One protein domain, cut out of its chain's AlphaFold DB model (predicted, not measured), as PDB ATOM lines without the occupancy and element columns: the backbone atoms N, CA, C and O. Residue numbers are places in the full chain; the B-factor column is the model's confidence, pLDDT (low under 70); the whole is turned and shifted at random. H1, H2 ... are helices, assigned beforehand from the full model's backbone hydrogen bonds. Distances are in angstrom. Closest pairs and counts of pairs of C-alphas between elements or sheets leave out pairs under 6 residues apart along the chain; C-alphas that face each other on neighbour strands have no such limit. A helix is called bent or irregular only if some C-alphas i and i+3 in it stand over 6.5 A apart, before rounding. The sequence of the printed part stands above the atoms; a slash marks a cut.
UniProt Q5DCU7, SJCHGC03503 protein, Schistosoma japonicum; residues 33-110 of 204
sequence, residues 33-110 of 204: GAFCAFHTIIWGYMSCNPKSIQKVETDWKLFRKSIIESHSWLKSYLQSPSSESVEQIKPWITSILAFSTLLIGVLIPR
ATOM      1  N   GLY A  33     -31.379 -24.929  59.691       80.50
ATOM      2  CA  GLY A  33     -30.313 -24.021  59.289       80.50
ATOM      3  C   GLY A  33     -29.266 -24.690  58.397       80.50
ATOM      4  O   GLY A  33     -28.888 -24.114  57.379       80.50
ATOM      5  N   ALA A  34     -28.846 -25.912  58.732       83.12
ATOM      6  CA  ALA A  34     -27.924 -26.709  57.925       83.12
ATOM      7  C   ALA A  34     -28.521 -27.052  56.553       83.12
ATOM      8  O   ALA A  34     -27.843 -26.898  55.540       83.12
ATOM      9  N   PHE A  35     -29.804 -27.427  56.509       85.69
ATOM     10  CA  PHE A  35     -30.543 -27.634  55.266       85.69
ATOM     11  C   PHE A  35     -30.557 -26.360  54.413       85.69
ATOM     12  O   PHE A  35     -30.195 -26.407  53.241       85.69
ATOM     13  N   CYS A  36     -30.887 -25.206  55.004       83.44
ATOM     14  CA  CYS A  36     -30.888 -23.929  54.288       83.44
ATOM     15  C   CYS A  36     -29.496 -23.564  53.754       83.44
ATOM     16  O   CYS A  36     -29.377 -23.096  52.623       83.44
ATOM     17  N   ALA A  37     -28.439 -23.785  54.541       82.81
ATOM     18  CA  ALA A  37     -27.063 -23.518  54.130       82.81
ATOM     19  C   ALA A  37     -26.635 -24.425  52.967       82.81
ATOM     20  O   ALA A  37     -26.156 -23.929  51.951       82.81
ATOM     21  N   PHE A  38     -26.879 -25.732  53.078       86.44
ATOM     22  CA  PHE A  38     -26.574 -26.699  52.025       86.44
ATOM     23  C   PHE A  38     -27.336 -26.394  50.731       86.44
ATOM     24  O   PHE A  38     -26.747 -26.332  49.656       86.44
ATOM     25  N   HIS A  39     -28.631 -26.108  50.841       84.31
ATOM     26  CA  HIS A  39     -29.469 -25.741  49.705       84.31
ATOM     27  C   HIS A  39     -28.996 -24.432  49.047       84.31
ATOM     28  O   HIS A  39     -28.928 -24.349  47.825       84.31
ATOM     29  N   THR A  40     -28.568 -23.440  49.836       85.50
ATOM     30  CA  THR A  40     -27.966 -22.201  49.309       85.50
ATOM     31  C   THR A  40     -26.661 -22.479  48.559       85.50
ATOM     32  O   THR A  40     -26.443 -21.903  47.498       85.50
ATOM     33  N   ILE A  41     -25.807 -23.374  49.071       85.12
ATOM     34  CA  ILE A  41     -24.556 -23.770  48.404       85.12
ATOM     35  C   ILE A  41     -24.855 -24.442  47.063       85.12
ATOM     36  O   ILE A  41     -24.230 -24.092  46.065       85.12
ATOM     37  N   ILE A  42     -25.829 -25.357  47.016       84.56
ATOM     38  CA  ILE A  42     -26.234 -26.028  45.772       84.56
ATOM     39  C   ILE A  42     -26.711 -25.006  44.740       84.56
ATOM     40  O   ILE A  42     -26.203 -24.979  43.619       84.56
ATOM     41  N   TRP A  43     -27.660 -24.145  45.111       81.69
ATOM     42  CA  TRP A  43     -28.206 -23.162  44.177       81.69
ATOM     43  C   TRP A  43     -27.181 -22.106  43.766       81.69
ATOM     44  O   TRP A  43     -27.135 -21.730  42.597       81.69
ATOM     45  N   GLY A  44     -26.319 -21.673  44.688       81.06
ATOM     46  CA  GLY A  44     -25.210 -20.767  44.395       81.06
ATOM     47  C   GLY A  44     -24.202 -21.386  43.428       81.06
ATOM     48  O   GLY A  44     -23.810 -20.746  42.457       81.06
ATOM     49  N   TYR A  45     -23.847 -22.659  43.625       81.00
ATOM     50  CA  TYR A  45     -22.987 -23.394  42.700       81.00
ATOM     51  C   TYR A  45     -23.612 -23.496  41.303       81.00
ATOM     52  O   TYR A  45     -22.935 -23.232  40.311       81.00
ATOM     53  N   MET A  46     -24.908 -23.814  41.218       77.06
ATOM     54  CA  MET A  46     -25.637 -23.860  39.947       77.06
ATOM     55  C   MET A  46     -25.707 -22.486  39.264       77.06
ATOM     56  O   MET A  46     -25.552 -22.406  38.049       77.06
ATOM     57  N   SER A  47     -25.898 -21.407  40.027       78.12
ATOM     58  CA  SER A  47     -25.928 -20.034  39.503       78.12
ATOM     59  C   SER A  47     -24.567 -19.599  38.940       78.12
ATOM     60  O   SER A  47     -24.503 -19.059  37.837       78.12
ATOM     61  N   CYS A  48     -23.470 -19.899  39.645       77.12
ATOM     62  CA  CYS A  48     -22.116 -19.511  39.236       77.12
ATOM     63  C   CYS A  48     -21.513 -20.414  38.147       77.12
ATOM     64  O   CYS A  48     -20.646 -19.970  37.398       77.12
ATOM     65  N   ASN A  49     -21.956 -21.672  38.042       74.81
ATOM     66  CA  ASN A  49     -21.474 -22.635  37.050       74.81
ATOM     67  C   ASN A  49     -22.614 -23.123  36.143       74.81
ATOM     68  O   ASN A  49     -22.994 -24.296  36.215       74.81
ATOM     69  N   PRO A  50     -23.133 -22.291  35.221       66.31
ATOM     70  CA  PRO A  50     -24.223 -22.684  34.323       66.31
ATOM     71  C   PRO A  50     -23.855 -23.871  33.413       66.31
ATOM     72  O   PRO A  50     -24.720 -24.656  33.036       66.31
ATOM     73  N   LYS A  51     -22.561 -24.098  33.138       66.75
ATOM     74  CA  LYS A  51     -22.079 -25.304  32.431       66.75
ATOM     75  C   LYS A  51     -22.346 -26.607  33.202       66.75
ATOM     76  O   LYS A  51     -22.514 -27.660  32.595       66.75
ATOM     77  N   SER A  52     -22.411 -26.555  34.536       60.91
ATOM     78  CA  SER A  52     -22.791 -27.708  35.366       60.91
ATOM     79  C   SER A  52     -24.279 -28.035  35.237       60.91
ATOM     80  O   SER A  52     -24.639 -29.209  35.183       60.91
ATOM     81  N   ILE A  53     -25.122 -27.006  35.069       62.56
ATOM     82  CA  ILE A  53     -26.537 -27.169  34.720       62.56
ATOM     83  C   ILE A  53     -26.647 -27.818  33.341       62.56
ATOM     84  O   ILE A  53     -27.398 -28.771  33.199       62.56
ATOM     85  N   GLN A  54     -25.853 -27.383  32.355       62.75
ATOM     86  CA  GLN A  54     -25.847 -28.004  31.025       62.75
ATOM     87  C   GLN A  54     -25.433 -29.479  31.066       62.75
ATOM     88  O   GLN A  54     -26.038 -30.289  30.370       62.75
ATOM     89  N   LYS A  55     -24.449 -29.859  31.894       63.75
ATOM     90  CA  LYS A  55     -24.055 -31.267  32.066       63.75
ATOM     91  C   LYS A  55     -25.180 -32.100  32.685       63.75
ATOM     92  O   LYS A  55     -25.560 -33.110  32.108       63.75
ATOM     93  N   VAL A  56     -25.768 -31.635  33.790       65.56
ATOM     94  CA  VAL A  56     -26.915 -32.301  34.438       65.56
ATOM     95  C   VAL A  56     -28.121 -32.366  33.502       65.56
ATOM     96  O   VAL A  56     -28.817 -33.371  33.459       65.56
ATOM     97  N   GLU A  57     -28.354 -31.326  32.707       67.38
ATOM     98  CA  GLU A  57     -29.416 -31.292  31.707       67.38
ATOM     99  C   GLU A  57     -29.143 -32.244  30.540       67.38
ATOM    100  O   GLU A  57     -30.077 -32.851  30.025       67.38
ATOM    101  N   THR A  58     -27.885 -32.411  30.134       68.25
ATOM    102  CA  THR A  58     -27.489 -33.365  29.091       68.25
ATOM    103  C   THR A  58     -27.648 -34.798  29.591       68.25
ATOM    104  O   THR A  58     -28.290 -35.602  28.918       68.25
ATOM    105  N   ASP A  59     -27.174 -35.093  30.803       75.19
ATOM    106  CA  ASP A  59     -27.341 -36.395  31.457       75.19
ATOM    107  C   ASP A  59     -28.830 -36.707  31.680       75.19
ATOM    108  O   ASP A  59     -29.293 -37.814  31.405       75.19
ATOM    109  N   TRP A  60     -29.623 -35.705  32.076       71.19
ATOM    110  CA  TRP A  60     -31.075 -35.822  32.206       71.19
ATOM    111  C   TRP A  60     -31.774 -36.022  30.860       71.19
ATOM    112  O   TRP A  60     -32.687 -36.837  30.769       71.19
ATOM    113  N   LYS A  61     -31.352 -35.331  29.793       72.50
ATOM    114  CA  LYS A  61     -31.869 -35.537  28.427       72.50
ATOM    115  C   LYS A  61     -31.559 -36.946  27.928       72.50
ATOM    116  O   LYS A  61     -32.439 -37.567  27.336       72.50
ATOM    117  N   LEU A  62     -30.357 -37.461  28.192       74.75
ATOM    118  CA  LEU A  62     -29.951 -38.826  27.844       74.75
ATOM    119  C   LEU A  62     -30.761 -39.867  28.622       74.75
ATOM    120  O   LEU A  62     -31.338 -40.771  28.020       74.75
ATOM    121  N   PHE A  63     -30.890 -39.691  29.936       76.69
ATOM    122  CA  PHE A  63     -31.717 -40.540  30.793       76.69
ATOM    123  C   PHE A  63     -33.189 -40.524  30.365       76.69
ATOM    124  O   PHE A  63     -33.817 -41.568  30.199       76.69
ATOM    125  N   ARG A  64     -33.735 -39.336  30.091       71.88
ATOM    126  CA  ARG A  64     -35.102 -39.157  29.596       71.88
ATOM    127  C   ARG A  64     -35.308 -39.842  28.253       71.88
ATOM    128  O   ARG A  64     -36.336 -40.480  28.063       71.88
ATOM    129  N   LYS A  65     -34.353 -39.709  27.327       73.56
ATOM    130  CA  LYS A  65     -34.402 -40.372  26.022       73.56
ATOM    131  C   LYS A  65     -34.435 -41.892  26.200       73.56
ATOM    132  O   LYS A  65     -35.312 -42.523  25.627       73.56
ATOM    133  N   SER A  66     -33.588 -42.435  27.077       77.94
ATOM    134  CA  SER A  66     -33.574 -43.861  27.428       77.94
ATOM    135  C   SER A  66     -34.901 -44.342  28.046       77.94
ATOM    136  O   SER A  66     -35.398 -45.408  27.682       77.94
ATOM    137  N   ILE A  67     -35.537 -43.539  28.908       72.44
ATOM    138  CA  ILE A  67     -36.855 -43.854  29.485       72.44
ATOM    139  C   ILE A  67     -37.981 -43.764  28.451       72.44
ATOM    140  O   ILE A  67     -38.845 -44.632  28.436       72.44
ATOM    141  N   ILE A  68     -37.994 -42.747  27.587       72.94
ATOM    142  CA  ILE A  68     -39.019 -42.594  26.537       72.94
ATOM    143  C   ILE A  68     -38.913 -43.724  25.506       72.94
ATOM    144  O   ILE A  68     -39.936 -44.218  25.037       72.94
ATOM    145  N   GLU A  69     -37.690 -44.136  25.169       72.81
ATOM    146  CA  GLU A  69     -37.413 -45.252  24.258       72.81
ATOM    147  C   GLU A  69     -37.850 -46.595  24.861       72.81
ATOM    148  O   GLU A  69     -38.400 -47.437  24.158       72.81
ATOM    149  N   SER A  70     -37.717 -46.747  26.183       77.88
ATOM    150  CA  SER A  70     -38.181 -47.932  26.919       77.88
ATOM    151  C   SER A  70     -39.693 -47.914  27.216       77.88
ATOM    152  O   SER A  70     -40.322 -48.964  27.321       77.88
ATOM    153  N   HIS A  71     -40.302 -46.731  27.345       72.56
ATOM    154  CA  HIS A  71     -41.699 -46.540  27.742       72.56
ATOM    155  C   HIS A  71     -42.356 -45.392  26.960       72.56
ATOM    156  O   HIS A  71     -42.492 -44.262  27.438       72.56
ATOM    157  N   SER A  72     -42.841 -45.713  25.761       69.75
ATOM    158  CA  SER A  72     -43.453 -44.758  24.824       69.75
ATOM    159  C   SER A  72     -44.680 -44.013  25.377       69.75
ATOM    160  O   SER A  72     -44.957 -42.892  24.949       69.75
ATOM    161  N   TRP A  73     -45.381 -44.579  26.367       74.00
ATOM    162  CA  TRP A  73     -46.545 -43.964  27.020       74.00
ATOM    163  C   TRP A  73     -46.198 -42.738  27.885       74.00
ATOM    164  O   TRP A  73     -47.053 -41.884  28.108       74.00
ATOM    165  N   LEU A  74     -44.941 -42.594  28.328       66.88
ATOM    166  CA  LEU A  74     -44.478 -41.442  29.118       66.88
ATOM    167  C   LEU A  74     -44.194 -40.197  28.267       66.88
ATOM    168  O   LEU A  74     -43.924 -39.122  28.807       66.88
ATOM    169  N   LYS A  75     -44.267 -40.317  26.937       64.19
ATOM    170  CA  LYS A  75     -43.950 -39.243  25.989       64.19
ATOM    171  C   LYS A  75     -44.812 -37.993  26.204       64.19
ATOM    172  O   LYS A  75     -44.289 -36.889  26.100       64.19
ATOM    173  N   SER A  76     -46.085 -38.163  26.570       63.38
ATOM    174  CA  SER A  76     -47.012 -37.056  26.855       63.38
ATOM    175  C   SER A  76     -46.719 -36.343  28.182       63.38
ATOM    176  O   SER A  76     -46.860 -35.127  28.261       63.38
ATOM    177  N   TYR A  77     -46.254 -37.067  29.205       59.03
ATOM    178  CA  TYR A  77     -45.892 -36.510  30.519       59.03
ATOM    179  C   TYR A  77     -44.528 -35.820  30.519       59.03
ATOM    180  O   TYR A  77     -44.265 -34.905  31.298       59.03
ATOM    181  N   LEU A  78     -43.641 -36.266  29.636       60.28
ATOM    182  CA  LEU A  78     -42.272 -35.793  29.519       60.28
ATOM    183  C   LEU A  78     -42.099 -34.816  28.347       60.28
ATOM    184  O   LEU A  78     -40.995 -34.653  27.837       60.28
ATOM    185  N   GLN A  79     -43.143 -34.109  27.928       58.44
ATOM    186  CA  GLN A  79     -42.996 -33.023  26.964       58.44
ATOM    187  C   GLN A  79     -42.798 -31.711  27.733       58.44
ATOM    188  O   GLN A  79     -43.734 -31.131  28.267       58.44
ATOM    189  N   SER A  80     -41.539 -31.282  27.869       57.75
ATOM    190  CA  SER A  80     -41.216 -29.981  28.478       57.75
ATOM    191  C   SER A  80     -41.143 -28.917  27.378       57.75
ATOM    192  O   SER A  80     -40.637 -29.241  26.299       57.75
ATOM    193  N   PRO A  81     -41.624 -27.682  27.606       54.44
ATOM    194  CA  PRO A  81     -41.586 -26.634  26.595       54.44
ATOM    195  C   PRO A  81     -40.137 -26.306  26.224       54.44
ATOM    196  O   PRO A  81     -39.323 -25.986  27.092       54.44
ATOM    197  N   SER A  82     -39.810 -26.360  24.932       56.91
ATOM    198  CA  SER A  82     -38.552 -25.818  24.422       56.91
ATOM    199  C   SER A  82     -38.580 -24.304  24.583       56.91
ATOM    200  O   SER A  82     -39.427 -23.636  23.991       56.91
ATOM    201  N   SER A  83     -37.675 -23.746  25.374       56.34
ATOM    202  CA  SER A  83     -37.535 -22.297  25.435       56.34
ATOM    203  C   SER A  83     -36.087 -21.922  25.708       56.34
ATOM    204  O   SER A  83     -35.589 -22.008  26.827       56.34
ATOM    205  N   GLU A  84     -35.415 -21.476  24.650       57.62
ATOM    206  CA  GLU A  84     -34.110 -20.809  24.709       57.62
ATOM    207  C   GLU A  84     -34.131 -19.599  25.667       57.62
ATOM    208  O   GLU A  84     -33.108 -19.229  26.235       57.62
ATOM    209  N   SER A  85     -35.312 -19.029  25.941       56.59
ATOM    210  CA  SER A  85     -35.504 -17.982  26.950       56.59
ATOM    211  C   SER A  85     -35.329 -18.471  28.394       56.59
ATOM    212  O   SER A  85     -34.861 -17.710  29.240       56.59
ATOM    213  N   VAL A  86     -35.633 -19.736  28.704       59.88
ATOM    214  CA  VAL A  86     -35.461 -20.280  30.063       59.88
ATOM    215  C   VAL A  86     -33.980 -20.495  30.373       59.88
ATOM    216  O   VAL A  86     -33.567 -20.263  31.504       59.88
ATOM    217  N   GLU A  87     -33.155 -20.834  29.376       63.84
ATOM    218  CA  GLU A  87     -31.692 -20.950  29.514       63.84
ATOM    219  C   GLU A  87     -31.047 -19.657  30.037       63.84
ATOM    220  O   GLU A  87     -30.195 -19.704  30.923       63.84
ATOM    221  N   GLN A  88     -31.490 -18.498  29.536       66.94
ATOM    222  CA  GLN A  88     -30.953 -17.188  29.922       66.94
ATOM    223  C   GLN A  88     -31.427 -16.728  31.312       66.94
ATOM    224  O   GLN A  88     -30.718 -15.998  32.005       66.94
ATOM    225  N   ILE A  89     -32.611 -17.172  31.746       74.12
ATOM    226  CA  ILE A  89     -33.228 -16.757  33.016       74.12
ATOM    227  C   ILE A  89     -32.857 -17.712  34.171       74.12
ATOM    228  O   ILE A  89     -32.868 -17.307  35.336       74.12
ATOM    229  N   LYS A  90     -32.447 -18.957  33.874       72.94
ATOM    230  CA  LYS A  90     -31.976 -19.965  34.849       72.94
ATOM    231  C   LYS A  90     -31.053 -19.403  35.947       72.94
ATOM    232  O   LYS A  90     -31.389 -19.606  37.113       72.94
ATOM    233  N   PRO A  91     -29.945 -18.687  35.657       74.94
ATOM    234  CA  PRO A  91     -29.034 -18.208  36.706       74.94
ATOM    235  C   PRO A  91     -29.678 -17.184  37.653       74.94
ATOM    236  O   PRO A  91     -29.357 -17.159  38.843       74.94
ATOM    237  N   TRP A  92     -30.618 -16.377  37.154       76.62
ATOM    238  CA  TRP A  92     -31.377 -15.424  37.964       76.62
ATOM    239  C   TRP A  92     -32.361 -16.133  38.890       76.62
ATOM    240  O   TRP A  92     -32.424 -15.817  40.077       76.62
ATOM    241  N   ILE A  93     -33.074 -17.141  38.380       79.69
ATOM    242  CA  ILE A  93     -33.988 -17.964  39.181       79.69
ATOM    243  C   ILE A  93     -33.213 -18.677  40.292       79.69
ATOM    244  O   ILE A  93     -33.585 -18.571  41.461       79.69
ATOM    245  N   THR A  94     -32.106 -19.350  39.965       80.38
ATOM    246  CA  THR A  94     -31.303 -20.072  40.965       80.38
ATOM    247  C   THR A  94     -30.693 -19.137  42.009       80.38
ATOM    248  O   THR A  94     -30.673 -19.481  43.189       80.38
ATOM    249  N   SER A  95     -30.284 -17.926  41.619       78.25
ATOM    250  CA  SER A  95     -29.801 -16.897  42.549       78.25
ATOM    251  C   SER A  95     -30.899 -16.414  43.508       78.25
ATOM    252  O   SER A  95     -30.690 -16.358  44.723       78.25
ATOM    253  N   ILE A  96     -32.111 -16.154  43.002       84.00
ATOM    254  CA  ILE A  96     -33.268 -15.768  43.827       84.00
ATOM    255  C   ILE A  96     -33.647 -16.896  44.802       84.00
ATOM    256  O   ILE A  96     -33.915 -16.640  45.981       84.00
ATOM    257  N   LEU A  97     -33.627 -18.154  44.351       83.25
ATOM    258  CA  LEU A  97     -33.852 -19.327  45.202       83.25
ATOM    259  C   LEU A  97     -32.771 -19.476  46.284       83.25
ATOM    260  O   LEU A  97     -33.103 -19.732  47.445       83.25
ATOM    261  N   ALA A  98     -31.497 -19.255  45.950       81.75
ATOM    262  CA  ALA A  98     -30.404 -19.275  46.920       81.75
ATOM    263  C   ALA A  98     -30.594 -18.188  47.992       81.75
ATOM    264  O   ALA A  98     -30.567 -18.470  49.191       81.75
ATOM    265  N   PHE A  99     -30.853 -16.949  47.566       83.94
ATOM    266  CA  PHE A  99     -31.012 -15.806  48.462       83.94
ATOM    267  C   PHE A  99     -32.238 -15.935  49.374       83.94
ATOM    268  O   PHE A  99     -32.151 -15.701  50.582       83.94
ATOM    269  N   SER A 100     -33.377 -16.356  48.821       83.69
ATOM    270  CA  SER A 100     -34.602 -16.573  49.599       83.69
ATOM    271  C   SER A 100     -34.433 -17.694  50.629       83.69
ATOM    272  O   SER A 100     -34.802 -17.512  51.790       83.69
ATOM    273  N   THR A 101     -33.796 -18.809  50.254       82.75
ATOM    274  CA  THR A 101     -33.491 -19.906  51.188       82.75
ATOM    275  C   THR A 101     -32.592 -19.430  52.333       82.75
ATOM    276  O   THR A 101     -32.862 -19.713  53.505       82.75
ATOM    277  N   LEU A 102     -31.549 -18.658  52.014       83.06
ATOM    278  CA  LEU A 102     -30.638 -18.096  53.006       83.06
ATOM    279  C   LEU A 102     -31.376 -17.166  53.982       83.06
ATOM    280  O   LEU A 102     -31.223 -17.290  55.199       83.06
ATOM    281  N   LEU A 103     -32.218 -16.266  53.463       83.88
ATOM    282  CA  LEU A 103     -33.034 -15.357  54.270       83.88
ATOM    283  C   LEU A 103     -33.958 -16.113  55.222       83.88
ATOM    284  O   LEU A 103     -34.046 -15.764  56.398       83.88
ATOM    285  N   ILE A 104     -34.620 -17.164  54.740       81.81
ATOM    286  CA  ILE A 104     -35.524 -17.989  55.543       81.81
ATOM    287  C   ILE A 104     -34.766 -18.660  56.704       81.81
ATOM    288  O   ILE A 104     -35.217 -18.587  57.854       81.81
ATOM    289  N   GLY A 105     -33.582 -19.223  56.439       75.81
ATOM    290  CA  GLY A 105     -32.715 -19.831  57.459       75.81
ATOM    291  C   GLY A 105     -32.216 -18.846  58.528       75.81
ATOM    292  O   GLY A 105     -31.967 -19.229  59.676       75.81
ATOM    293  N   VAL A 106     -32.120 -17.556  58.191       77.88
ATOM    294  CA  VAL A 106     -31.758 -16.486  59.134       77.88
ATOM    295  C   VAL A 106     -32.968 -15.969  59.908       77.88
ATOM    296  O   VAL A 106     -32.884 -15.773  61.123       77.88
ATOM    297  N   LEU A 107     -34.075 -15.691  59.217       79.38
ATOM    298  CA  LEU A 107     -35.207 -14.946  59.763       79.38
ATOM    299  C   LEU A 107     -36.105 -15.807  60.647       79.38
ATOM    300  O   LEU A 107     -36.505 -15.331  61.709       79.38
ATOM    301  N   ILE A 108     -36.402 -17.052  60.252       78.06
ATOM    302  CA  ILE A 108     -37.327 -17.904  61.012       78.06
ATOM    303  C   ILE A 108     -36.800 -18.162  62.430       78.06
ATOM    304  O   ILE A 108     -37.507 -17.804  63.373       78.06
ATOM    305  N   PRO A 109     -35.563 -18.660  62.640       73.00
ATOM    306  CA  PRO A 109     -35.062 -18.899  63.996       73.00
ATOM    307  C   PRO A 109     -35.039 -17.622  64.848       73.00
ATOM    308  O   PRO A 109     -35.387 -17.645  66.024       73.00
ATOM    309  N   ARG A 110     -34.717 -16.471  64.242       73.12
ATOM    310  CA  ARG A 110     -34.660 -15.178  64.944       73.12
ATOM    311  C   ARG A 110     -36.021 -14.652  65.408       73.12
ATOM    312  O   ARG A 110     -36.045 -13.804  66.298       73.12
TER     313      ARG A 110
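This is residues 33 to 110 of the 204 residues of the protein "SJCHGC03503 protein" of Schistosoma japonicum (UniProt Q5DCU7). The model is a wide V of helices: H1 and the longer H4 lie side by side, running opposite ways, and make one arm, while H2 leads away from the end of H1 as the other arm, at 86 degrees to it. At the far end of H2 the chain turns through the short H3 and comes back by the link of residues 76 to 83 to the beginning of H4, leaving open space between H2 and this returning stretch. The printed part has 78 residues with four named helices, in the order H1, H2, H3, H4, and no named strand; the class is all helix. The whole is loose, with a radius of gyration of the C-alphas of 16.2 A, and spans 51 by 23 by 18 A.

H1, residues 33 to 48, touches H4, residues 84 to 110; their closest C-alphas, those of Thr 40 and Ala 98, are 4.5 A apart. They run opposite ways at a shallow tilt of 22 degrees. H2, residues 50 to 70, is close to H1 but not clearly touching, with the C-alphas of Met 46 and Ile 53 closest at 6.3 A, and about perpendicular to it at 86 degrees. H2 is also close to H4 but not clearly touching: the closest C-alphas, those of Pro 50 and Pro 91, are 7.0 A apart, and the lines are only just about perpendicular, at 72 degrees. H3, residues 72 to 75, is close to H2 but not clearly touching, with the C-alphas of Ile 68 and Lys 75 closest at 6.0 A. H3 is apart from both H1 and H4. Every O i to N i+4 pair is within hydrogen-bond range in H1 and H2, 18 of 23 are in H4, and H3 is too short for such a pair.

H1 begins at C-alpha 33, at (-30.313, -24.021, 59.289), and is 22.1 A long from first to last C-alpha. H2 is 29.8 A long and ends at C-alpha 70, at (-38.181, -47.932, 26.919). H3 has four residues. H4 is 40.6 A long and ends at C-alpha 110, at (-34.660, -15.178, 64.944). H4 is irregular, with C-alphas 88 and 91 at 7.1 A, and has a kink of 36 degrees near residue 91.

The two C-alphas farthest apart, those of Glu 69 and Arg 110, are 50.7 A apart, while the first and last printed C-alphas are 11.4 A apart. Residues 55 to 63, which belong to H2, stand free, and so do residues 79 to 86, of which 84 to 86 belong to H4. The printed part has no cut. The links from H1 to H2 and from H2 to H3 are tight, and that from H3 to H4 is short, with 8 residues. The mean pLDDT of the printed part is 73.4; residues 50 to 58, 72 and 74 to 88 are under 70.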